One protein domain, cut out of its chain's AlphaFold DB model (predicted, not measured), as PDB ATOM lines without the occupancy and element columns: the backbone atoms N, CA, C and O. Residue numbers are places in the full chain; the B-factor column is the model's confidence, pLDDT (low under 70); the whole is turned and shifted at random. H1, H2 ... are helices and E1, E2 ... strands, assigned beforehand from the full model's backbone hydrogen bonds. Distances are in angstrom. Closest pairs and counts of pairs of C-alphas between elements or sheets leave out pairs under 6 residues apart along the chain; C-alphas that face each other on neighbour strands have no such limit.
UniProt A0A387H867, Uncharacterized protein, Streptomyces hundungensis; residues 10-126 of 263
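What this domain is: This is residues 10 to 126 of the 263 residues of an uncharacterized protein of Streptomyces hundungensis (UniProt A0A387H867). A small three-stranded sheet sits among four helices: H3 and H4, side by side, pack on one face, while H2 and, less closely, H1 gather near its edge strand E1. Residues 22 to 27 and 65 to 70 stick out. The 117 printed residues hold, in order, H1 H2 E1 H3 E2 E3 H4; the sheet, E1 E3 E2, is antiparallel, and the class is mostly helix. The whole is compact, radius of gyration of the C-alphas 14.0 A, spanning 39 by 34 by 26 A.

How they stand to each other: Begin at E3, residues 98 to 101, the inner strand between E1, residues 44 to 47, and E2, residues 92 to 95. N 46 and O 101, 2.8 A apart, and N 93 and O 100, 2.9 A, in the hairpin E2 and E3, are within hydrogen-bond range. H3, residues 69 to 87, is on the sheet at a height of 10.2 A; E1, H3 and E2 form a split strand-helix-strand unit, two strands of one sheet that are not neighbours with a helix between them along the chain; E3 is between E1 and E2 in the sheet, and the crossover is right-handed. H4, residues 106 to 121, touches H3 with residues 108 to 115 alone, at a shallow tilt of 28 degrees, opposite ways; the closest C-alphas are those of Phe 85 and Gly 108, 6.6 A. With H2, residues 29 to 39, on the other face from H3 and H4, there are three layers, helices on both faces of a sheet. H2 comes closest to E1 at the C-alphas of Ala 37 and Phe 45, 5.5 A. H1, residues 12 to 20, only grazes the sheet, and only just touches H2, with 3 pairs of C-alphas within 8 A, the closest Ala 18 and Val 29, 5.3 A. In the four helices every O i to N i+4 pair is within hydrogen-bond range.

Where its parts are: Find C-alpha 12 at (37.341, 21.359, -28.452), where H1 begins. H2 spans 15.5 A, H3 26.7 A and H4 23.2 A, ending at C-alpha 121, (38.716, 35.624, -15.453).

The domain as a whole: The printed part has no cut. The link from E1 to H3, 21 residues, is long. Confidence is under 70 at residues 22 to 27 and 61 to 67.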
ATOM      1  N   PHE A  10      38.147  19.835 -35.494       92.38
ATOM      2  CA  PHE A  10      37.555  20.945 -34.749       92.38
ATOM      3  C   PHE A  10      38.318  21.179 -33.450       92.38
ATOM      4  O   PHE A  10      38.737  20.210 -32.806       92.38
ATOM      5  N   SER A  11      38.487  22.446 -33.062       94.31
ATOM      6  CA  SER A  11      38.880  22.778 -31.685       94.31
ATOM      7  C   SER A  11      37.840  22.242 -30.696       94.31
ATOM      8  O   SER A  11      36.665  22.158 -31.056       94.31
ATOM      9  N   ASP A  12      38.253  21.902 -29.472       93.31
ATOM     10  CA  ASP A  12      37.341  21.359 -28.452       93.31
ATOM     11  C   ASP A  12      36.157  22.309 -28.208       93.31
ATOM     12  O   ASP A  12      35.009  21.889 -28.308       93.31
ATOM     13  N   PHE A  13      36.435  23.611 -28.075       94.69
ATOM     14  CA  PHE A  13      35.408  24.644 -27.931       94.69
ATOM     15  C   PHE A  13      34.420  24.687 -29.110       94.69
ATOM     16  O   PHE A  13      33.213  24.687 -28.904       94.69
ATOM     17  N   ALA A  14      34.902  24.643 -30.358       92.69
ATOM     18  CA  ALA A  14      34.009  24.635 -31.524       92.69
ATOM     19  C   ALA A  14      33.083  23.405 -31.565       92.69
ATOM     20  O   ALA A  14      31.938  23.518 -32.002       92.69
ATOM     21  N   LYS A  15      33.554  22.240 -31.090       91.12
ATOM     22  CA  LYS A  15      32.704  21.046 -30.955       91.12
ATOM     23  C   LYS A  15      31.655  21.238 -29.870       91.12
ATOM     24  O   LYS A  15      30.482  21.005 -30.129       91.12
ATOM     25  N   GLU A  16      32.078  21.676 -28.688       90.62
ATOM     26  CA  GLU A  16      31.191  21.901 -27.543       90.62
ATOM     27  C   GLU A  16      30.101  22.927 -27.873       90.62
ATOM     28  O   GLU A  16      28.920  22.682 -27.620       90.62
ATOM     29  N   PHE A  17      30.478  24.031 -28.525       90.75
ATOM     30  CA  PHE A  17      29.546  25.041 -29.012       90.75
ATOM     31  C   PHE A  17      28.530  24.441 -29.991       90.75
ATOM     32  O   PHE A  17      27.327  24.575 -29.781       90.75
ATOM     33  N   ALA A  18      28.986  23.712 -31.013       87.88
ATOM     34  CA  ALA A  18      28.098  23.111 -32.008       87.88
ATOM     35  C   ALA A  18      27.185  22.004 -31.437       87.88
ATOM     36  O   ALA A  18      26.099  21.761 -31.965       87.88
ATOM     37  N   GLU A  19      27.603  21.314 -30.372       84.25
ATOM     38  CA  GLU A  19      26.787  20.318 -29.667       84.25
ATOM     39  C   GLU A  19      25.713  20.957 -28.769       84.25
ATOM     40  O   GLU A  19      24.620  20.386 -28.612       84.25
ATOM     41  N   ARG A  20      26.015  22.132 -28.192       83.81
ATOM     42  CA  ARG A  20      25.091  22.952 -27.392       83.81
ATOM     43  C   ARG A  20      24.086  23.685 -28.274       83.81
ATOM     44  O   ARG A  20      22.888  23.644 -27.987       83.81
ATOM     45  N   ASP A  21      24.564  24.318 -29.340       72.81
ATOM     46  CA  ASP A  21      23.766  25.079 -30.295       72.81
ATOM     47  C   ASP A  21      23.032  24.134 -31.257       72.81
ATOM     48  O   ASP A  21      23.345  23.975 -32.438       72.81
ATOM     49  N   ARG A  22      22.021  23.439 -30.726       58.03
ATOM     50  CA  ARG A  22      21.091  22.623 -31.514       58.03
ATOM     51  C   ARG A  22      20.091  23.531 -32.230       58.03
ATOM     52  O   ARG A  22      18.898  23.503 -31.925       58.03
ATOM     53  N   GLY A  23      20.574  24.359 -33.152       51.25
ATOM     54  CA  GLY A  23      19.736  25.236 -33.960       51.25
ATOM     55  C   GLY A  23      18.611  24.472 -34.677       51.25
ATOM     56  O   GLY A  23      18.787  23.344 -35.130       51.25
ATOM     57  N   TYR A  24      17.448  25.119 -34.801       41.34
ATOM     58  CA  TYR A  24      16.175  24.645 -35.379       41.34
ATOM     59  C   TYR A  24      16.211  24.237 -36.878       41.34
ATOM     60  O   TYR A  24      15.162  24.121 -37.515       41.34
ATOM     61  N   SER A  25      17.390  24.030 -37.469       48.19
ATOM     62  CA  SER A  25      17.569  23.737 -38.894       48.19
ATOM     63  C   SER A  25      17.846  22.250 -39.149       48.19
ATOM     64  O   SER A  25      18.351  21.529 -38.294       48.19
ATOM     65  N   SER A  26      17.539  21.773 -40.357       46.84
ATOM     66  CA  SER A  26      17.814  20.397 -40.794       46.84
ATOM     67  C   SER A  26      19.306  20.078 -40.978       46.84
ATOM     68  O   SER A  26      19.626  18.965 -41.392       46.84
ATOM     69  N   ARG A  27      20.203  21.042 -40.729       60.09
ATOM     70  CA  ARG A  27      21.650  20.942 -40.942       60.09
ATOM     71  C   ARG A  27      22.407  21.181 -39.635       60.09
ATOM     72  O   ARG A  27      22.065  22.095 -38.887       60.09
ATOM     73  N   SER A  28      23.409  20.346 -39.353       78.38
ATOM     74  CA  SER A  28      24.202  20.462 -38.125       78.38
ATOM     75  C   SER A  28      25.198  21.626 -38.213       78.38
ATOM     76  O   SER A  28      25.814  21.839 -39.255       78.38
ATOM     77  N   VAL A  29      25.396  22.365 -37.116       83.12
ATOM     78  CA  VAL A  29      26.367  23.478 -37.041       83.12
ATOM     79  C   VAL A  29      27.789  23.013 -37.407       83.12
ATOM     80  O   VAL A  29      28.530  23.733 -38.071       83.12
ATOM     81  N   LEU A  30      28.142  21.766 -37.070       86.75
ATOM     82  CA  LEU A  30      29.415  21.141 -37.450       86.75
ATOM     83  C   LEU A  30      29.607  21.016 -38.969       86.75
ATOM     84  O   LEU A  30      30.731  21.145 -39.451       86.75
ATOM     85  N   GLU A  31      28.544  20.754 -39.734       87.81
ATOM     86  CA  GLU A  31      28.635  20.701 -41.199       87.81
ATOM     87  C   GLU A  31      28.917  22.080 -41.795       87.81
ATOM     88  O   GLU A  31      29.738  22.183 -42.705       87.81
ATOM     89  N   ASP A  32      28.289  23.129 -41.262       89.56
ATOM     90  CA  ASP A  32      28.526  24.506 -41.704       89.56
ATOM     91  C   ASP A  32      29.965  24.955 -41.391       89.56
ATOM     92  O   ASP A  32      30.630  25.547 -42.241       89.56
ATOM     93  N   MET A  33      30.482  24.613 -40.207       91.50
ATOM     94  CA  MET A  33      31.886  24.850 -39.845       91.50
ATOM     95  C   MET A  33      32.857  24.060 -40.741       91.50
ATOM     96  O   MET A  33      33.916  24.563 -41.118       91.50
ATOM     97  N   ALA A  34      32.511  22.820 -41.107       92.25
ATOM     98  CA  ALA A  34      33.322  22.008 -42.014       92.25
ATOM     99  C   ALA A  34      33.385  22.602 -43.427       92.25
ATOM    100  O   ALA A  34      34.443  22.562 -44.053       92.25
ATOM    101  N   ASP A  35      32.267  23.122 -43.936       92.19
ATOM    102  CA  ASP A  35      32.221  23.815 -45.225       92.19
ATOM    103  C   ASP A  35      33.078  25.082 -45.193       92.19
ATOM    104  O   ASP A  35      33.936  25.248 -46.055       92.19
ATOM    105  N   ALA A  36      32.947  25.895 -44.142       93.19
ATOM    106  CA  ALA A  36      33.763  27.093 -43.965       93.19
ATOM    107  C   ALA A  36      35.267  26.772 -43.936       93.19
ATOM    108  O   ALA A  36      36.053  27.413 -44.628       93.19
ATOM    109  N   ALA A  37      35.684  25.724 -43.215       94.44
ATOM    110  CA  ALA A  37      37.080  25.281 -43.230       94.44
ATOM    111  C   ALA A  37      37.563  24.906 -44.639       94.44
ATOM    112  O   ALA A  37      38.699  25.209 -44.996       94.44
ATOM    113  N   ARG A  38      36.715  24.271 -45.461       94.00
ATOM    114  CA  ARG A  38      37.064  23.952 -46.856       94.00
ATOM    115  C   ARG A  38      37.176  25.208 -47.713       94.00
ATOM    116  O   ARG A  38      38.104  25.277 -48.515       94.00
ATOM    117  N   ASP A  39      36.290  26.182 -47.520       94.25
ATOM    118  CA  ASP A  39      36.322  27.464 -48.233       94.25
ATOM    119  C   ASP A  39      37.599  28.255 -47.909       94.25
ATOM    120  O   ASP A  39      38.221  28.825 -48.805       94.25
ATOM    121  N   PHE A  40      38.061  28.199 -46.656       92.69
ATOM    122  CA  PHE A  40      39.342  28.771 -46.222       92.69
ATOM    123  C   PHE A  40      40.566  27.893 -46.548       92.69
ATOM    124  O   PHE A  40      41.695  28.264 -46.230       92.69
ATOM    125  N   ALA A  41      40.375  26.732 -47.187       94.12
ATOM    126  CA  ALA A  41      41.414  25.733 -47.457       94.12
ATOM    127  C   ALA A  41      42.175  25.248 -46.201       94.12
ATOM    128  O   ALA A  41      43.357  24.895 -46.260       94.12
ATOM    129  N   TRP A  42      41.491  25.196 -45.062       94.75
ATOM    130  CA  TRP A  42      42.014  24.743 -43.779       94.75
ATOM    131  C   TRP A  42      41.788  23.250 -43.535       94.75
ATOM    132  O   TRP A  42      40.831  22.640 -44.012       94.75
ATOM    133  N   ALA A  43      42.677  22.651 -42.739       93.38
ATOM    134  CA  ALA A  43      42.536  21.264 -42.285       93.38
ATOM    135  C   ALA A  43      41.729  21.146 -40.976       93.38
ATOM    136  O   ALA A  43      41.443  20.035 -40.512       93.38
ATOM    137  N   GLY A  44      41.373  22.276 -40.368       94.31
ATOM    138  CA  GLY A  44      40.536  22.344 -39.188       94.31
ATOM    139  C   GLY A  44      39.774  23.659 -39.053       94.31
ATOM    140  O   GLY A  44      40.063  24.638 -39.730       94.31
ATOM    141  N   PHE A  45      38.804  23.664 -38.145       96.75
ATOM    142  CA  PHE A  45      37.988  24.817 -37.796       96.75
ATOM    143  C   PHE A  45      38.053  25.087 -36.293       96.75
ATOM    144  O   PHE A  45      37.749  24.214 -35.469       96.75
ATOM    145  N   GLY A  46      38.489  26.285 -35.933       97.06
ATOM    146  CA  GLY A  46      38.604  26.749 -34.561       97.06
ATOM    147  C   GLY A  46      37.766  27.993 -34.327       97.06
ATOM    148  O   GLY A  46      37.728  28.878 -35.177       97.06
ATOM    149  N   LEU A  47      37.135  28.045 -33.157       97.19
ATOM    150  CA  LEU A  47      36.539  29.252 -32.586       97.19
ATOM    151  C   LEU A  47      37.384  29.702 -31.391       97.19
ATOM    152  O   LEU A  47      38.219  28.941 -30.885       97.19
ATOM    153  N   VAL A  48      37.180  30.939 -30.957       97.62
ATOM    154  CA  VAL A  48      37.731  31.482 -29.712       97.62
ATOM    155  C   VAL A  48      36.572  31.639 -28.732       97.62
ATOM    156  O   VAL A  48      35.514  32.098 -29.139       97.62
ATOM    157  N   ASP A  49      36.752  31.214 -27.485       96.31
ATOM    158  CA  ASP A  49      35.759  31.385 -26.416       96.31
ATOM    159  C   ASP A  49      35.838  32.819 -25.878       96.31
ATOM    160  O   ASP A  49      36.939  33.322 -25.639       96.31
ATOM    161  N   ASP A  50      34.692  33.469 -25.703       94.38
ATOM    162  CA  ASP A  50      34.574  34.806 -25.120       94.38
ATOM    163  C   ASP A  50      34.624  34.812 -23.579       94.38
ATOM    164  O   ASP A  50      34.485  35.865 -22.959       94.38
ATOM    165  N   GLY A  51      34.805  33.642 -22.959       91.56
ATOM    166  CA  GLY A  51      34.846  33.453 -21.510       91.56
ATOM    167  C   GLY A  51      33.476  33.183 -20.883       91.56
ATOM    168  O   GLY A  51      33.396  32.774 -19.723       91.56
ATOM    169  N   THR A  52      32.391  33.356 -21.642       91.00
ATOM    170  CA  THR A  52      31.015  33.015 -21.244       91.00
ATOM    171  C   THR A  52      30.555  31.682 -21.838       91.00
ATOM    172  O   THR A  52      29.456  31.200 -21.543       91.00
ATOM    173  N   GLY A  53      31.420  31.049 -22.634       90.44
ATOM    174  CA  GLY A  53      31.122  29.862 -23.411       90.44
ATOM    175  C   GLY A  53      30.490  30.187 -24.760       90.44
ATOM    176  O   GLY A  53      30.053  29.248 -25.425       90.44
ATOM    177  N   GLU A  54      30.397  31.454 -25.165       93.50
ATOM    178  CA  GLU A  54      29.963  31.876 -26.498       93.50
ATOM    179  C   GLU A  54      31.183  32.192 -27.384       93.50
ATOM    180  O   GLU A  54      32.280  32.433 -26.875       93.50
ATOM    181  N   PRO A  55      31.066  32.122 -28.721       94.94
ATOM    182  CA  PRO A  55      32.184  32.455 -29.588       94.94
ATOM    183  C   PRO A  55      32.506  33.948 -29.527       94.94
ATOM    184  O   PRO A  55      31.606  34.786 -29.580       94.94
ATOM    185  N   LEU A  56      33.796  34.277 -29.483       95.50
ATOM    186  CA  LEU A  56      34.265  35.654 -29.478       95.50
ATOM    187  C   LEU A  56      33.828  36.374 -30.758       95.50
ATOM    188  O   LEU A  56      34.234  36.004 -31.868       95.50
ATOM    189  N   GLU A  57      33.014  37.412 -30.567       93.88
ATOM    190  CA  GLU A  57      32.549  38.298 -31.628       93.88
ATOM    191  C   GLU A  57      33.743  39.002 -32.296       93.88
ATOM    192  O   GLU A  57      34.665  39.483 -31.635       93.88
ATOM    193  N   ASP A  58      33.730  39.041 -33.625       91.62
ATOM    194  CA  ASP A  58      34.635  39.867 -34.408       91.62
ATOM    195  C   ASP A  58      34.019  41.248 -34.596       91.62
ATOM    196  O   ASP A  58      32.823  41.394 -34.859       91.62
ATOM    197  N   TRP A  59      34.857  42.271 -34.516       83.50
ATOM    198  CA  TRP A  59      34.427  43.626 -34.797       83.50
ATOM    199  C   TRP A  59      34.563  43.901 -36.295       83.50
ATOM    200  O   TRP A  59      35.665  43.908 -36.845       83.50
ATOM    201  N   THR A  60      33.430  44.130 -36.959       71.75
ATOM    202  CA  THR A  60      33.383  44.550 -38.364       71.75
ATOM    203  C   THR A  60      32.919  46.000 -38.451       71.75
ATOM    204  O   THR A  60      31.883  46.363 -37.896       71.75
ATOM    205  N   ASP A  61      33.702  46.827 -39.154       61.06
ATOM    206  CA  ASP A  61      33.383  48.229 -39.447       61.06
ATOM    207  C   ASP A  61      31.973  48.316 -40.057       61.06
ATOM    208  O   ASP A  61      31.747  47.903 -41.198       61.06
ATOM    209  N   GLY A  62      30.995  48.818 -39.303       53.44
ATOM    210  CA  GLY A  62      29.619  48.895 -39.802       53.44
ATOM    211  C   GLY A  62      28.563  49.341 -38.800       53.44
ATOM    212  O   GLY A  62      27.515  49.832 -39.215       53.44
ATOM    213  N   TRP A  63      28.841  49.234 -37.502       48.28
ATOM    214  CA  TRP A  63      27.884  49.566 -36.445       48.28
ATOM    215  C   TRP A  63      28.492  50.581 -35.479       48.28
ATOM    216  O   TRP A  63      28.738  50.294 -34.315       48.28
ATOM    217  N   TYR A  64      28.775  51.790 -35.972       48.94
ATOM    218  CA  TYR A  64      29.068  52.908 -35.076       48.94
ATOM    219  C   TYR A  64      27.758  53.333 -34.402       48.94
ATOM    220  O   TYR A  64      26.912  53.977 -35.024       48.94
ATOM    221  N   TYR A  65      27.575  52.931 -33.147       51.06
ATOM    222  CA  TYR A  65      26.555  53.486 -32.265       51.06
ATOM    223  C   TYR A  65      27.242  54.328 -31.192       51.06
ATOM    224  O   TYR A  65      28.136  53.858 -30.490       51.06
ATOM    225  N   ASN A  66      26.825  55.593 -31.107       52.78
ATOM    226  CA  ASN A  66      27.332  56.580 -30.158       52.78
ATOM    227  C   ASN A  66      27.266  56.024 -28.718       52.78
ATOM    228  O   ASN A  66      26.194  55.664 -28.235       52.78
ATOM    229  N   CYS A  67      28.433  55.920 -28.075       57.72
ATOM    230  CA  CYS A  67      28.693  55.310 -26.765       57.72
ATOM    231  C   CYS A  67      28.037  53.941 -26.495       57.72
ATOM    232  O   CYS A  67      27.122  53.819 -25.672       57.72
ATOM    233  N   ASP A  68      28.552  52.884 -27.128       70.12
ATOM    234  CA  ASP A  68      28.271  51.515 -26.695       70.12
ATOM    235  C   ASP A  68      29.520  50.860 -26.078       70.12
ATOM    236  O   ASP A  68      30.440  50.404 -26.768       70.12
ATOM    237  N   CYS A  69      29.557  50.812 -24.741       77.25
ATOM    238  CA  CYS A  69      30.585  50.101 -23.978       77.25
ATOM    239  C   CYS A  69      30.696  48.627 -24.411       77.25
ATOM    240  O   CYS A  69      31.785  48.051 -24.363       77.25
ATOM    241  N   ARG A  70      29.596  48.006 -24.872       82.12
ATOM    242  CA  ARG A  70      29.618  46.636 -25.404       82.12
ATOM    243  C   ARG A  70      30.417  46.570 -26.702       82.12
ATOM    244  O   ARG A  70      31.283  45.707 -26.811       82.12
ATOM    245  N   GLU A  71      30.160  47.472 -27.643       84.00
ATOM    246  CA  GLU A  71      30.866  47.516 -28.932       84.00
ATOM    247  C   GLU A  71      32.349  47.843 -28.752       84.00
ATOM    248  O   GLU A  71      33.204  47.226 -29.385       84.00
ATOM    249  N   THR A  72      32.671  48.746 -27.821       86.94
ATOM    250  CA  THR A  72      34.066  49.064 -27.482       86.94
ATOM    251  C   THR A  72      34.785  47.829 -26.944       86.94
ATOM    252  O   THR A  72      35.863  47.487 -27.424       86.94
ATOM    253  N   ARG A  73      34.152  47.080 -26.032       89.44
ATOM    254  CA  ARG A  73      34.699  45.818 -25.520       89.44
ATOM    255  C   ARG A  73      34.874  44.764 -26.618       89.44
ATOM    256  O   ARG A  73      35.910  44.103 -26.652       89.44
ATOM    257  N   ILE A  74      33.888  44.595 -27.508       91.00
ATOM    258  CA  ILE A  74      33.982  43.665 -28.650       91.00
ATOM    259  C   ILE A  74      35.182  44.038 -29.520       91.00
ATOM    260  O   ILE A  74      36.023  43.188 -29.809       91.00
ATOM    261  N   ARG A  75      35.310  45.323 -29.868       91.38
ATOM    262  CA  ARG A  75      36.424  45.848 -30.656       91.38
ATOM    263  C   ARG A  75      37.774  45.584 -30.004       91.38
ATOM    264  O   ARG A  75      38.648  45.017 -30.653       91.38
ATOM    265  N   VAL A  76      37.935  45.951 -28.734       94.25
ATOM    266  CA  VAL A  76      39.180  45.757 -27.974       94.25
ATOM    267  C   VAL A  76      39.576  44.284 -27.952       94.25
ATOM    268  O   VAL A  76      40.710  43.931 -28.281       94.25
ATOM    269  N   ASN A  77      38.630  43.402 -27.628       96.19
ATOM    270  CA  ASN A  77      38.909  41.976 -27.538       96.19
ATOM    271  C   ASN A  77      39.220  41.365 -28.911       96.19
ATOM    272  O   ASN A  77      40.110  40.515 -29.012       96.19
ATOM    273  N   ALA A  78      38.550  41.813 -29.975       95.19
ATOM    274  CA  ALA A  78      38.835  41.383 -31.338       95.19
ATOM    275  C   ALA A  78      40.219  41.862 -31.817       95.19
ATOM    276  O   ALA A  78      40.999  41.057 -32.337       95.19
ATOM    277  N   GLU A  79      40.561  43.138 -31.595       95.31
ATOM    278  CA  GLU A  79      41.868  43.732 -31.920       95.31
ATOM    279  C   GLU A  79      43.003  42.977 -31.202       95.31
ATOM    280  O   GLU A  79      43.937  42.491 -31.854       95.31
ATOM    281  N   ALA A  80      42.886  42.791 -29.883       97.31
ATOM    282  CA  ALA A  80      43.870  42.084 -29.066       97.31
ATOM    283  C   ALA A  80      44.003  40.604 -29.466       97.31
ATOM    284  O   ALA A  80      45.115  40.084 -29.613       97.31
ATOM    285  N   THR A  81      42.881  39.928 -29.726       97.56
ATOM    286  CA  THR A  81      42.874  38.531 -30.180       97.56
ATOM    287  C   THR A  81      43.592  38.385 -31.516       97.56
ATOM    288  O   THR A  81      44.521  37.582 -31.643       97.56
ATOM    289  N   ARG A  82      43.236  39.198 -32.517       96.38
ATOM    290  CA  ARG A  82      43.888  39.174 -33.834       96.38
ATOM    291  C   ARG A  82      45.381  39.488 -33.725       96.38
ATOM    292  O   ARG A  82      46.187  38.836 -34.392       96.38
ATOM    293  N   ALA A  83      45.772  40.425 -32.860       96.94
ATOM    294  CA  ALA A  83      47.176  40.735 -32.600       96.94
ATOM    295  C   ALA A  83      47.937  39.542 -31.989       96.94
ATOM    296  O   ALA A  83      49.056  39.241 -32.423       96.94
ATOM    297  N   ALA A  84      47.328  38.817 -31.047       97.75
ATOM    298  CA  ALA A  84      47.912  37.625 -30.434       97.75
ATOM    299  C   ALA A  84      48.113  36.488 -31.454       97.75
ATOM    300  O   ALA A  84      49.216  35.946 -31.567       97.75
ATOM    301  N   PHE A  85      47.091  36.171 -32.257       98.12
ATOM    302  CA  PHE A  85      47.196  35.160 -33.319       98.12
ATOM    303  C   PHE A  85      48.240  35.541 -34.379       98.12
ATOM    304  O   PHE A  85      49.105  34.728 -34.725       98.12
ATOM    305  N   LYS A  86      48.231  36.802 -34.835       97.62
ATOM    306  CA  LYS A  86      49.206  37.327 -35.801       97.62
ATOM    307  C   LYS A  86      50.639  37.219 -35.286       97.62
ATOM    308  O   LYS A  86      51.525  36.811 -36.036       97.62
ATOM    309  N   SER A  87      50.871  37.536 -34.012       96.81
ATOM    310  CA  SER A  87      52.196  37.452 -33.379       96.81
ATOM    311  C   SER A  87      52.743  36.022 -33.331       96.81
ATOM    312  O   SER A  87      53.956  35.822 -33.329       96.81
ATOM    313  N   ALA A  88      51.863  35.022 -33.363       95.69
ATOM    314  CA  ALA A  88      52.230  33.614 -33.452       95.69
ATOM    315  C   ALA A  88      52.251  33.051 -34.882       95.69
ATOM    316  O   ALA A  88      52.436  31.845 -35.065       95.69
ATOM    317  N   GLY A  89      52.058  33.897 -35.899       96.44
ATOM    318  CA  GLY A  89      52.032  33.479 -37.301       96.44
ATOM    319  C   GLY A  89      50.813  32.630 -37.663       96.44
ATOM    320  O   GLY A  89      50.909  31.768 -38.535       96.44
ATOM    321  N   VAL A  90      49.688  32.835 -36.978       96.69
ATOM    322  CA  VAL A  90      48.422  32.150 -37.253       96.69
ATOM    323  C   VAL A  90      47.446  33.148 -37.861       96.69
ATOM    324  O   VAL A  90      47.234  34.232 -37.323       96.69
ATOM    325  N   GLU A  91      46.865  32.783 -38.998       96.00
ATOM    326  CA  GLU A  91      45.877  33.607 -39.685       96.00
ATOM    327  C   GLU A  91      44.479  33.394 -39.089       96.00
ATOM    328  O   GLU A  91      44.120  32.279 -38.697       96.00
ATOM    329  N   THR A  92      43.699  34.472 -39.024       96.50
ATOM    330  CA  THR A  92      42.334  34.494 -38.483       96.50
ATOM    331  C   THR A  92      41.395  35.181 -39.464       96.50
ATOM    332  O   THR A  92      41.756  36.227 -40.015       96.50
ATOM    333  N   PHE A  93      40.173  34.678 -39.602       95.19
ATOM    334  CA  PHE A  93      39.130  35.278 -40.435       95.19
ATOM    335  C   PHE A  93      37.874  35.563 -39.620       95.19
ATOM    336  O   PHE A  93      37.734  35.100 -38.490       95.19
ATOM    337  N   GLU A  94      36.984  36.353 -40.208       94.25
ATOM    338  CA  GLU A  94      35.611  36.508 -39.739       94.25
ATOM    339  C   GLU A  94      34.749  35.401 -40.354       94.25
ATOM    340  O   GLU A  94      34.865  35.098 -41.545       94.25
ATOM    341  N   TRP A  95      33.893  34.786 -39.541       93.56
ATOM    342  CA  TRP A  95      32.825  33.919 -40.022       93.56
ATOM    343  C   TRP A  95      31.598  34.038 -39.121       93.56
ATOM    344  O   TRP A  95      31.643  33.651 -37.953       93.56
ATOM    345  N   ARG A  96      30.490  34.534 -39.685       90.00
ATOM    346  CA  ARG A  96      29.214  34.769 -38.979       90.00
ATOM    347  C   ARG A  96      29.338  35.725 -37.785       90.00
ATOM    348  O   ARG A  96      28.618  35.582 -36.803       90.00
ATOM    349  N   GLY A  97      30.223  36.705 -37.889       90.62
ATOM    350  CA  GLY A  97      30.520  37.669 -36.842       90.62
ATOM    351  C   GLY A  97      31.448  37.129 -35.760       90.62
ATOM    352  O   GLY A  97      31.532  37.750 -34.712       90.62
ATOM    353  N   TRP A  98      32.131  35.998 -35.972       94.94
ATOM    354  CA  TRP A  98      33.058  35.410 -34.998       94.94
ATOM    355  C   TRP A  98      34.475  35.287 -35.539       94.94
ATOM    356  O   TRP A  98      34.683  35.067 -36.738       94.94
ATOM    357  N   ILE A  99      35.456  35.351 -34.638       96.50
ATOM    358  CA  ILE A  99      36.860  35.122 -34.987       96.50
ATOM    359  C   ILE A  99      37.120  33.617 -35.126       96.50
ATOM    360  O   ILE A  99      37.018  32.850 -34.163       96.50
ATOM    361  N   VAL A 100      37.522  33.201 -36.329       97.62
ATOM    362  CA  VAL A 100      37.841  31.806 -36.667       97.62
ATOM    363  C   VAL A 100      39.288  31.624 -37.102       97.62
ATOM    364  O   VAL A 100      39.930  32.546 -37.606       97.62
ATOM    365  N   TRP A 101      39.810  30.411 -36.924       97.88
ATOM    366  CA  TRP A 101      41.203  30.056 -37.218       97.88
ATOM    367  C   TRP A 101      41.354  28.563 -37.577       97.88
ATOM    368  O   TRP A 101      40.482  27.748 -37.266       97.88
ATOM    369  N   ASP A 102      42.470  28.169 -38.207       97.50
ATOM    370  CA  ASP A 102      42.722  26.758 -38.554       97.50
ATOM    371  C   ASP A 102      43.070  25.915 -37.315       97.50
ATOM    372  O   ASP A 102      44.217  25.894 -36.850       97.50
ATOM    373  N   ALA A 103      42.100  25.131 -36.829       96.62
ATOM    374  CA  ALA A 103      42.274  24.238 -35.680       96.62
ATOM    375  C   ALA A 103      43.338  23.149 -35.854       96.62
ATOM    376  O   ALA A 103      43.707  22.497 -34.872       96.62
ATOM    377  N   SER A 104      43.872  22.938 -37.060       95.19
ATOM    378  CA  SER A 104      45.024  22.065 -37.281       95.19
ATOM    379  C   SER A 104      46.320  22.649 -36.689       95.19
ATOM    380  O   SER A 104      47.176  21.888 -36.212       95.19
ATOM    381  N   ASN A 105      46.415  23.979 -36.578       95.81
ATOM    382  CA  ASN A 105      47.578  24.699 -36.071       95.81
ATOM    383  C   ASN A 105      47.715  24.577 -34.541       95.81
ATOM    384  O   ASN A 105      46.793  24.855 -33.775       95.81
ATOM    385  N   ARG A 106      48.895  24.149 -34.072       96.06
ATOM    386  CA  ARG A 106      49.171  23.994 -32.636       96.06
ATOM    387  C   ARG A 106      49.244  25.329 -31.899       96.06
ATOM    388  O   ARG A 106      48.687  25.411 -30.809       96.06
ATOM    389  N   ALA A 107      49.903  26.329 -32.476       96.62
ATOM    390  CA  ALA A 107      50.029  27.643 -31.854       96.62
ATOM    391  C   ALA A 107      48.646  28.291 -31.690       96.62
ATOM    392  O   ALA A 107      48.334  28.801 -30.620       96.62
ATOM    393  N   GLY A 108      47.777  28.145 -32.698       96.50
ATOM    394  CA  GLY A 108      46.392  28.618 -32.629       96.50
ATOM    395  C   GLY A 108      45.610  28.006 -31.460       96.50
ATOM    396  O   GLY A 108      44.964  28.735 -30.717       96.50
ATOM    397  N   ARG A 109      45.749  26.691 -31.213       96.69
ATOM    398  CA  ARG A 109      45.114  26.016 -30.058       96.69
ATOM    399  C   ARG A 109      45.576  26.581 -28.717       96.69
ATOM    400  O   ARG A 109      44.776  26.692 -27.793       96.69
ATOM    401  N   GLU A 110      46.871  26.850 -28.587       97.38
ATOM    402  CA  GLU A 110      47.457  27.354 -27.341       97.38
ATOM    403  C   GLU A 110      46.991  28.794 -27.065       97.38
ATOM    404  O   GLU A 110      46.579  29.089 -25.944       97.38
ATOM    405  N   ILE A 111      46.943  29.645 -28.094       97.69
ATOM    406  CA  ILE A 111      46.483  31.041 -27.999       97.69
ATOM    407  C   ILE A 111      44.988  31.120 -27.719       97.69
ATOM    408  O   ILE A 111      44.598  31.787 -26.769       97.69
ATOM    409  N   ALA A 112      44.159  30.403 -28.487       97.56
ATOM    410  CA  ALA A 112      42.707  30.403 -28.305       97.56
ATOM    411  C   ALA A 112      42.320  30.023 -26.868       97.56
ATOM    412  O   ALA A 112      41.475  30.668 -26.256       97.56
ATOM    413  N   ARG A 113      42.990  29.008 -26.300       96.56
ATOM    414  CA  ARG A 113      42.775  28.594 -24.909       96.56
ATOM    415  C   ARG A 113      43.209  29.670 -23.916       96.56
ATOM    416  O   ARG A 113      42.510  29.889 -22.932       96.56
ATOM    417  N   SER A 114      44.364  30.295 -24.149       97.06
ATOM    418  CA  SER A 114      44.860  31.376 -23.291       97.06
ATOM    419  C   SER A 114      43.886  32.548 -23.270       97.06
ATOM    420  O   SER A 114      43.556  33.022 -22.194       97.06
ATOM    421  N   ILE A 115      43.395  32.965 -24.439       97.81
ATOM    422  CA  ILE A 115      42.440  34.068 -24.581       97.81
ATOM    423  C   ILE A 115      41.127  33.744 -23.873       97.81
ATOM    424  O   ILE A 115      40.699  34.526 -23.033       97.81
ATOM    425  N   GLY A 116      40.539  32.572 -24.134       96.25
ATOM    426  CA  GLY A 116      39.295  32.172 -23.470       96.25
ATOM    427  C   GLY A 116      39.432  32.096 -21.947       96.25
ATOM    428  O   GLY A 116      38.533  32.504 -21.223       96.25
ATOM    429  N   SER A 117      40.590  31.650 -21.445       96.38
ATOM    430  CA  SER A 117      40.863  31.632 -19.998       96.38
ATOM    431  C   SER A 117      40.981  33.048 -19.426       96.38
ATOM    432  O   SER A 117      40.387  33.334 -18.394       96.38
ATOM    433  N   SER A 118      41.705  33.941 -20.111       97.19
ATOM    434  CA  SER A 118      41.817  35.347 -19.710       97.19
ATOM    435  C   SER A 118      40.455  36.035 -19.673       97.19
ATOM    436  O   SER A 118      40.158  36.701 -18.690       97.19
ATOM    437  N   LEU A 119      39.618  35.822 -20.691       96.38
ATOM    438  CA  LEU A 119      38.284  36.414 -20.774       96.38
ATOM    439  C   LEU A 119      37.301  35.864 -19.732       96.38
ATOM    440  O   LEU A 119      36.448  36.606 -19.250       96.38
ATOM    441  N   ALA A 120      37.437  34.590 -19.352       95.12
ATOM    442  CA  ALA A 120      36.649  33.997 -18.272       95.12
ATOM    443  C   ALA A 120      36.991  34.606 -16.899       95.12
ATOM    444  O   ALA A 120      36.105  34.759 -16.055       95.12
ATOM    445  N   ASP A 121      38.261  34.962 -16.679       95.12
ATOM    446  CA  ASP A 121      38.716  35.624 -15.453       95.12
ATOM    447  C   ASP A 121      38.384  37.128 -15.458       95.12
ATOM    448  O   ASP A 121      37.974  37.681 -14.432       95.12
ATOM    449  N   TYR A 122      38.560  37.797 -16.603       94.75
ATOM    450  CA  TYR A 122      38.315  39.224 -16.784       94.75
ATOM    451  C   TYR A 122      37.912  39.548 -18.238       94.75
ATOM    452  O   TYR A 122      38.681  39.279 -19.157       94.75
ATOM    453  N   PRO A 123      36.741  40.164 -18.487       92.19
ATOM    454  CA  PRO A 123      36.121  40.210 -19.818       92.19
ATOM    455  C   PRO A 123      36.739  41.225 -20.803       92.19
ATOM    456  O   PRO A 123      36.111  41.554 -21.815       92.19
ATOM    457  N   ILE A 124      37.929  41.757 -20.517       95.06
ATOM    458  CA  ILE A 124      38.643  42.745 -21.337       95.06
ATOM    459  C   ILE A 124      40.096  42.283 -21.493       95.06
ATOM    460  O   ILE A 124      40.760  41.951 -20.515       95.06
ATOM    461  N   LEU A 125      40.589  42.240 -22.732       95.94
ATOM    462  CA  LEU A 125      41.963  41.822 -23.038       95.94
ATOM    463  C   LEU A 125      42.981  42.969 -22.997       95.94
ATOM    464  O   LEU A 125      44.174  42.695 -22.869       95.94
ATOM    465  N   ASP A 126      42.534  44.218 -23.136       96.00
ATOM    466  CA  ASP A 126      43.398  45.401 -23.190       96.00
ATOM    467  C   ASP A 126      42.689  46.634 -22.593       96.00
ATOM    468  O   ASP A 126      41.893  47.307 -23.250       96.00
TER     469      ASP A 126